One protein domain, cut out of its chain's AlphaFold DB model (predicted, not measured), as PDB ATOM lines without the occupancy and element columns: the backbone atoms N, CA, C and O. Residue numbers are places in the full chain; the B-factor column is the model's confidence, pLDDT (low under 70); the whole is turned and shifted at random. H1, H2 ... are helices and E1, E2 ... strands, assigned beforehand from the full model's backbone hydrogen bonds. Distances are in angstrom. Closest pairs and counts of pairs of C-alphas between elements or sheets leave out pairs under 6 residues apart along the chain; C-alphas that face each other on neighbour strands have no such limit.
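This is residues 102 to 160 of the 201 residues of an uncharacterized protein of Flavobacteriales bacterium (UniProt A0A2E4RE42). Little regular structure is here: a long twisted hairpin of two strands, E1 and E2, with the looping stretch of residues 102 to 127 towards one end of a rod and the short helix H1 at the other. The printed part has 59 residues, 18 of them in named elements, in the order E1, E2, H1; the class is mixed, the sheet antiparallel. It is loose, with a radius of gyration of the C-alphas of 14.2 A, and spans 47 by 21 by 14 A.

Find C-alpha 128 at (109.516, 97.723, 123.246); from there E1 runs 15.9 A to residue 133. E2, residues 138 to 144, runs 18.7 A. H1, residues 156 to 160, ends at C-alpha 160, (99.119, 117.492, 130.024).

Look at N 131 and O 140, 2.9 A apart, within hydrogen-bond range across the hairpin of E1 and E2, whose directions differ by 145 degrees. Residues 143 to 144 of E2 pair antiparallel with residues 150 to 151. H1 and E1 are apart. In H1 every O i to N i+4 pair is within hydrogen-bond range.

The farthest C-alphas, Thr 116 and Leu 160, are 47.1 A apart. The printed part has no cut. E1 to E2 is a tight link, E2 to H1 a long one. See pLDDT under 70 at residues 154 to 160.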
ATOM      1  N   GLY A 102     124.630  88.902 115.066       95.81
ATOM      2  CA  GLY A 102     123.482  89.754 114.770       95.81
ATOM      3  C   GLY A 102     122.204  88.938 114.601       95.81
ATOM      4  O   GLY A 102     122.228  87.707 114.601       95.81
ATOM      5  N   CYS A 103     121.071  89.609 114.403       97.44
ATOM      6  CA  CYS A 103     119.812  88.906 114.201       97.44
ATOM      7  C   CYS A 103     119.772  88.180 112.843       97.44
ATOM      8  O   CYS A 103     119.719  88.807 111.783       97.44
ATOM      9  N   ILE A 104     119.712  86.845 112.873       96.38
ATOM     10  CA  ILE A 104     119.654  86.003 111.662       96.38
ATOM     11  C   ILE A 104     118.225  85.729 111.167       96.38
ATOM     12  O   ILE A 104     118.036  85.137 110.100       96.38
ATOM     13  N   ASN A 105     117.204  86.101 111.945       96.69
ATOM     14  CA  ASN A 105     115.815  85.829 111.595       96.69
ATOM     15  C   ASN A 105     115.285  86.878 110.609       96.69
ATOM     16  O   ASN A 105     115.125  88.039 110.962       96.69
ATOM     17  N   ALA A 106     114.952  86.454 109.388       95.88
ATOM     18  CA  ALA A 106     114.441  87.337 108.337       95.88
ATOM     19  C   ALA A 106     113.064  87.962 108.642       95.88
ATOM     20  O   ALA A 106     112.680  88.917 107.971       95.88
ATOM     21  N   ASP A 107     112.327  87.420 109.617       94.44
ATOM     22  CA  ASP A 107     111.046  87.970 110.072       94.44
ATOM     23  C   ASP A 107     111.216  89.035 111.180       94.44
ATOM     24  O   ASP A 107     110.226  89.617 111.624       94.44
ATOM     25  N   ALA A 108     112.444  89.285 111.648       97.00
ATOM     26  CA  ALA A 108     112.744  90.309 112.645       97.00
ATOM     27  C   ALA A 108     112.939  91.694 112.007       97.00
ATOM     28  O   ALA A 108     113.412  91.829 110.875       97.00
ATOM     29  N   CYS A 109     112.634  92.739 112.767       96.44
ATOM     30  CA  CYS A 109     112.758  94.135 112.366       96.44
ATOM     31  C   CYS A 109     114.209  94.602 112.190       96.44
ATOM     32  O   CYS A 109     114.480  95.496 111.391       96.44
ATOM     33  N   ASN A 110     115.150  93.970 112.889       95.88
ATOM     34  CA  ASN A 110     116.579  94.271 112.859       95.88
ATOM     35  C   ASN A 110     117.412  93.138 112.225       95.88
ATOM     36  O   ASN A 110     118.575  92.953 112.579       95.88
ATOM     37  N   TYR A 111     116.827  92.386 111.284       96.81
ATOM     38  CA  TYR A 111     117.528  91.352 110.517       96.81
ATOM     39  C   TYR A 111     118.814  91.885 109.860       96.81
ATOM     40  O   TYR A 111     118.764  92.814 109.047       96.81
ATOM     41  N   ASP A 112     119.953  91.247 110.147       96.44
ATOM     42  CA  ASP A 112     121.225  91.516 109.477       96.44
ATOM     43  C   ASP A 112     121.553  90.387 108.483       96.44
ATOM     44  O   ASP A 112     121.885  89.271 108.887       96.44
ATOM     45  N   PRO A 113     121.526  90.649 107.161       94.69
ATOM     46  CA  PRO A 113     121.869  89.644 106.159       94.69
ATOM     47  C   PRO A 113     123.343  89.216 106.175       94.69
ATOM     48  O   PRO A 113     123.684  88.238 105.510       94.69
ATOM     49  N   ASN A 114     124.218  89.941 106.876       91.06
ATOM     50  CA  ASN A 114     125.622  89.574 107.047       91.06
ATOM     51  C   ASN A 114     125.869  88.780 108.333       91.06
ATOM     52  O   ASN A 114     126.967  88.242 108.479       91.06
ATOM     53  N   ALA A 115     124.893  88.697 109.245       92.50
ATOM     54  CA  ALA A 115     125.039  87.920 110.464       92.50
ATOM     55  C   ALA A 115     125.107  86.423 110.144       92.50
ATOM     56  O   ALA A 115     124.315  85.876 109.373       92.50
ATOM     57  N   THR A 116     126.090  85.756 110.738       89.69
ATOM     58  CA  THR A 116     126.339  84.313 110.598       89.69
ATOM     59  C   THR A 116     126.098  83.567 111.908       89.69
ATOM     60  O   THR A 116     126.023  82.339 111.903       89.69
ATOM     61  N   GLU A 117     125.933  84.299 113.013       91.44
ATOM     62  CA  GLU A 117     125.638  83.784 114.346       91.44
ATOM     63  C   GLU A 117     124.548  84.650 114.992       91.44
ATOM     64  O   GLU A 117     124.647  85.876 114.978       91.44
ATOM     65  N   ASP A 118     123.508  84.007 115.534       94.38
ATOM     66  CA  ASP A 118     122.442  84.696 116.270       94.38
ATOM     67  C   ASP A 118     122.987  85.200 117.608       94.38
ATOM     68  O   ASP A 118     123.524  84.417 118.395       94.38
ATOM     69  N   ASP A 119     122.846  86.495 117.866       95.94
ATOM     70  CA  ASP A 119     123.271  87.132 119.111       95.94
ATOM     71  C   ASP A 119     122.115  87.373 120.095       95.94
ATOM     72  O   ASP A 119     122.300  88.054 121.105       95.94
ATOM     73  N   GLU A 120     120.934  86.812 119.812       95.25
ATOM     74  CA  GLU A 120     119.702  86.987 120.589       95.25
ATOM     75  C   GLU A 120     119.203  88.447 120.633       95.25
ATOM     76  O   GLU A 120     118.371  88.791 121.474       95.25
ATOM     77  N   SER A 121     119.665  89.309 119.715       95.75
ATOM     78  CA  SER A 121     119.229  90.712 119.626       95.75
ATOM     79  C   SER A 121     117.978  90.932 118.773       95.75
ATOM     80  O   SER A 121     117.536  92.069 118.651       95.75
ATOM     81  N   CYS A 122     117.403  89.889 118.163       97.19
ATOM     82  CA  CYS A 122     116.265  90.025 117.254       97.19
ATOM     83  C   CYS A 122     115.061  90.742 117.887       97.19
ATOM     84  O   CYS A 122     114.517  90.274 118.886       97.19
ATOM     85  N   GLU A 123     114.600  91.808 117.237       96.38
ATOM     86  CA  GLU A 123     113.416  92.586 117.606       96.38
ATOM     87  C   GLU A 123     112.254  92.267 116.660       96.38
ATOM     88  O   GLU A 123     112.432  92.147 115.445       96.38
ATOM     89  N   TYR A 124     111.048  92.154 117.198       95.88
ATOM     90  CA  TYR A 124     109.836  91.787 116.474       95.88
ATOM     91  C   TYR A 124     108.716  92.805 116.706       95.88
ATOM     92  O   TYR A 124     108.716  93.534 117.701       95.88
ATOM     93  N   PRO A 125     107.696  92.836 115.828       95.06
ATOM     94  CA  PRO A 125     106.485  93.603 116.086       95.06
ATOM     95  C   PRO A 125     105.891  93.279 117.468       95.06
ATOM     96  O   PRO A 125     105.641  92.119 117.801       95.06
ATOM     97  N   GLY A 126     105.644  94.321 118.259       91.06
ATOM     98  CA  GLY A 126     105.184  94.242 119.644       91.06
ATOM     99  C   GLY A 126     106.284  94.356 120.702       91.06
ATOM    100  O   GLY A 126     105.937  94.533 121.872       91.06
ATOM    101  N   ASP A 127     107.563  94.304 120.322       93.62
ATOM    102  CA  ASP A 127     108.670  94.566 121.243       93.62
ATOM    103  C   ASP A 127     108.760  96.055 121.595       93.62
ATOM    104  O   ASP A 127     108.290  96.923 120.854       93.62
ATOM    105  N   GLU A 128     109.319  96.352 122.769       91.62
ATOM    106  CA  GLU A 128     109.516  97.723 123.246       91.62
ATOM    107  C   GLU A 128     110.601  98.428 122.423       91.62
ATOM    108  O   GLU A 128     111.658  97.861 122.161       91.62
ATOM    109  N   CYS A 129     110.361  99.684 122.057       90.62
ATOM    110  CA  CYS A 129     111.325 100.532 121.359       90.62
ATOM    111  C   CYS A 129     111.469 101.880 122.072       90.62
ATOM    112  O   CYS A 129     110.544 102.346 122.744       90.62
ATOM    113  N   GLU A 130     112.629 102.521 121.936       88.00
ATOM    114  CA  GLU A 130     112.885 103.849 122.493       88.00
ATOM    115  C   GLU A 130     113.418 104.811 121.430       88.00
ATOM    116  O   GLU A 130     114.311 104.483 120.653       88.00
ATOM    117  N   GLU A 131     112.891 106.034 121.420       85.88
ATOM    118  CA  GLU A 131     113.388 107.116 120.574       85.88
ATOM    119  C   GLU A 131     113.628 108.386 121.393       85.88
ATOM    120  O   GLU A 131     112.939 108.683 122.373       85.88
ATOM    121  N   PHE A 132     114.621 109.176 120.983       84.75
ATOM    122  CA  PHE A 132     114.886 110.478 121.586       84.75
ATOM    123  C   PHE A 132     114.084 111.573 120.877       84.75
ATOM    124  O   PHE A 132     114.418 111.988 119.763       84.75
ATOM    125  N   ASP A 133     113.064 112.101 121.552       80.06
ATOM    126  CA  ASP A 133     112.284 113.225 121.048       80.06
ATOM    127  C   ASP A 133     113.078 114.530 121.225       80.06
ATOM    128  O   ASP A 133     113.327 115.005 122.339       80.06
ATOM    129  N   GLN A 134     113.484 115.137 120.107       83.38
ATOM    130  CA  GLN A 134     114.264 116.378 120.106       83.38
ATOM    131  C   GLN A 134     113.479 117.600 120.607       83.38
ATOM    132  O   GLN A 134     114.093 118.564 121.064       83.38
ATOM    133  N   GLN A 135     112.147 117.590 120.509       80.50
ATOM    134  CA  GLN A 135     111.288 118.691 120.947       80.50
ATOM    135  C   GLN A 135     111.087 118.670 122.461       80.50
ATOM    136  O   GLN A 135     111.110 119.721 123.101       80.50
ATOM    137  N   LEU A 136     110.942 117.476 123.035       71.69
ATOM    138  CA  LEU A 136     110.797 117.272 124.476       71.69
ATOM    139  C   LEU A 136     112.142 117.100 125.191       71.69
ATOM    140  O   LEU A 136     112.192 117.161 126.419       71.69
ATOM    141  N   GLN A 137     113.229 116.912 124.434       84.44
ATOM    142  CA  GLN A 137     114.561 116.576 124.944       84.44
ATOM    143  C   GLN A 137     114.526 115.385 125.918       84.44
ATOM    144  O   GLN A 137     115.235 115.374 126.928       84.44
ATOM    145  N   GLN A 138     113.678 114.396 125.634       82.69
ATOM    146  CA  GLN A 138     113.404 113.260 126.508       82.69
ATOM    147  C   GLN A 138     113.349 111.960 125.698       82.69
ATOM    148  O   GLN A 138     112.953 111.953 124.535       82.69
ATOM    149  N   LEU A 139     113.738 110.857 126.339       82.75
ATOM    150  CA  LEU A 139     113.500 109.503 125.843       82.75
ATOM    151  C   LEU A 139     112.006 109.166 125.910       82.75
ATOM    152  O   LEU A 139     111.383 109.287 126.972       82.75
ATOM    153  N   VAL A 140     111.449 108.750 124.779       83.75
ATOM    154  CA  VAL A 140     110.067 108.297 124.622       83.75
ATOM    155  C   VAL A 140     110.090 106.801 124.337       83.75
ATOM    156  O   VAL A 140     110.867 106.341 123.509       83.75
ATOM    157  N   TYR A 141     109.234 106.058 125.033       84.69
ATOM    158  CA  TYR A 141     109.101 104.610 124.892       84.69
ATOM    159  C   TYR A 141     107.852 104.285 124.076       84.69
ATOM    160  O   TYR A 141     106.825 104.950 124.238       84.69
ATOM    161  N   GLY A 142     107.936 103.260 123.239       88.69
ATOM    162  CA  GLY A 142     106.869 102.789 122.365       88.69
ATOM    163  C   GLY A 142     106.944 101.284 122.136       88.69
ATOM    164  O   GLY A 142     107.636 100.569 122.861       88.69
ATOM    165  N   TYR A 143     106.223 100.819 121.118       91.06
ATOM    166  CA  TYR A 143     106.280  99.433 120.652       91.06
ATOM    167  C   TYR A 143     106.488  99.386 119.140       91.06
ATOM    168  O   TYR A 143     105.966 100.245 118.430       91.06
ATOM    169  N   LEU A 144     107.205  98.381 118.641       94.12
ATOM    170  CA  LEU A 144     107.343  98.157 117.204       94.12
ATOM    171  C   LEU A 144     105.997  97.754 116.595       94.12
ATOM    172  O   LEU A 144     105.341  96.817 117.052       94.12
ATOM    173  N   GLU A 145     105.571  98.456 115.551       93.00
ATOM    174  CA  GLU A 145     104.402  98.078 114.760       93.00
ATOM    175  C   GLU A 145     104.732  96.942 113.772       93.00
ATOM    176  O   GLU A 145     105.878  96.545 113.582       93.00
ATOM    177  N   GLU A 146     103.711  96.428 113.082       94.00
ATOM    178  CA  GLU A 146     103.849  95.396 112.034       94.00
ATOM    179  C   GLU A 146     104.763  95.815 110.867       94.00
ATOM    180  O   GLU A 146     105.243  94.976 110.110       94.00
ATOM    181  N   ASN A 147     104.976  97.118 110.681       93.75
ATOM    182  CA  ASN A 147     105.891  97.677 109.685       93.75
ATOM    183  C   ASN A 147     107.295  97.962 110.250       93.75
ATOM    184  O   ASN A 147     108.081  98.589 109.545       93.75
ATOM    185  N   CYS A 148     107.594  97.523 111.477       94.12
ATOM    186  CA  CYS A 148     108.855  97.766 112.177       94.12
ATOM    187  C   CYS A 148     109.166  99.242 112.462       94.12
ATOM    188  O   CYS A 148     110.312  99.597 112.723       94.12
ATOM    189  N   GLU A 149     108.151 100.104 112.440       92.25
ATOM    190  CA  GLU A 149     108.275 101.480 112.911       92.25
ATOM    191  C   GLU A 149     107.949 101.537 114.405       92.25
ATOM    192  O   GLU A 149     107.045 100.846 114.888       92.25
ATOM    193  N   CYS A 150     108.666 102.377 115.148       90.38
ATOM    194  CA  CYS A 150     108.392 102.570 116.564       90.38
ATOM    195  C   CYS A 150     107.117 103.410 116.746       90.38
ATOM    196  O   CYS A 150     107.106 104.622 116.510       90.38
ATOM    197  N   ALA A 151     106.025 102.787 117.195       88.31
ATOM    198  CA  ALA A 151     104.830 103.506 117.616       88.31
ATOM    199  C   ALA A 151     105.076 104.182 118.959       88.31
ATOM    200  O   ALA A 151     104.845 103.613 120.032       88.31
ATOM    201  N   LEU A 152     105.502 105.437 118.897       79.62
ATOM    202  CA  LEU A 152     105.526 106.297 120.065       79.62
ATOM    203  C   LEU A 152     104.086 106.651 120.469       79.62
ATOM    204  O   LEU A 152     103.240 106.903 119.602       79.62
ATOM    205  N   PRO A 153     103.769 106.729 121.775       71.62
ATOM    206  CA  PRO A 153     102.496 107.270 122.208       71.62
ATOM    207  C   PRO A 153     102.370 108.683 121.645       71.62
ATOM    208  O   PRO A 153     103.193 109.558 121.919       71.62
ATOM    209  N   LEU A 154     101.325 108.891 120.842       53.00
ATOM    210  CA  LEU A 154     101.000 110.183 120.264       53.00
ATOM    211  C   LEU A 154     100.809 111.180 121.420       53.00
ATOM    212  O   LEU A 154      99.756 111.227 122.052       53.00
ATOM    213  N   SER A 155     101.840 111.981 121.685       53.25
ATOM    214  CA  SER A 155     101.857 113.159 122.555       53.25
ATOM    215  C   SER A 155     101.641 112.945 124.067       53.25
ATOM    216  O   SER A 155     100.531 112.771 124.568       53.25
ATOM    217  N   ILE A 156     102.707 113.172 124.841       53.72
ATOM    218  CA  ILE A 156     102.623 113.524 126.272       53.72
ATOM    219  C   ILE A 156     101.808 114.827 126.471       53.72
ATOM    220  O   ILE A 156     101.204 115.033 127.525       53.72
ATOM    221  N   GLU A 157     101.684 115.680 125.440       51.72
ATOM    222  CA  GLU A 157     100.801 116.857 125.467       51.72
ATOM    223  C   GLU A 157      99.311 116.506 125.656       51.72
ATOM    224  O   GLU A 157      98.593 117.295 126.278       51.72
ATOM    225  N   LEU A 158      98.846 115.321 125.224       49.53
ATOM    226  CA  LEU A 158      97.461 114.881 125.454       49.53
ATOM    227  C   LEU A 158      97.188 114.543 126.928       49.53
ATOM    228  O   LEU A 158      96.073 114.736 127.404       49.53
ATOM    229  N   PHE A 159      98.204 114.092 127.673       50.69
ATOM    230  CA  PHE A 159      98.097 113.879 129.122       50.69
ATOM    231  C   PHE A 159      98.250 115.181 129.921       50.69
ATOM    232  O   PHE A 159      97.756 115.276 131.042       50.69
ATOM    233  N   LEU A 160      98.900 116.204 129.356       54.88
ATOM    234  CA  LEU A 160      99.119 117.492 130.024       54.88
ATOM    235  C   LEU A 160      98.037 118.544 129.747       54.88
ATOM    236  O   LEU A 160      98.025 119.588 130.404       54.88
TER     237      LEU A 160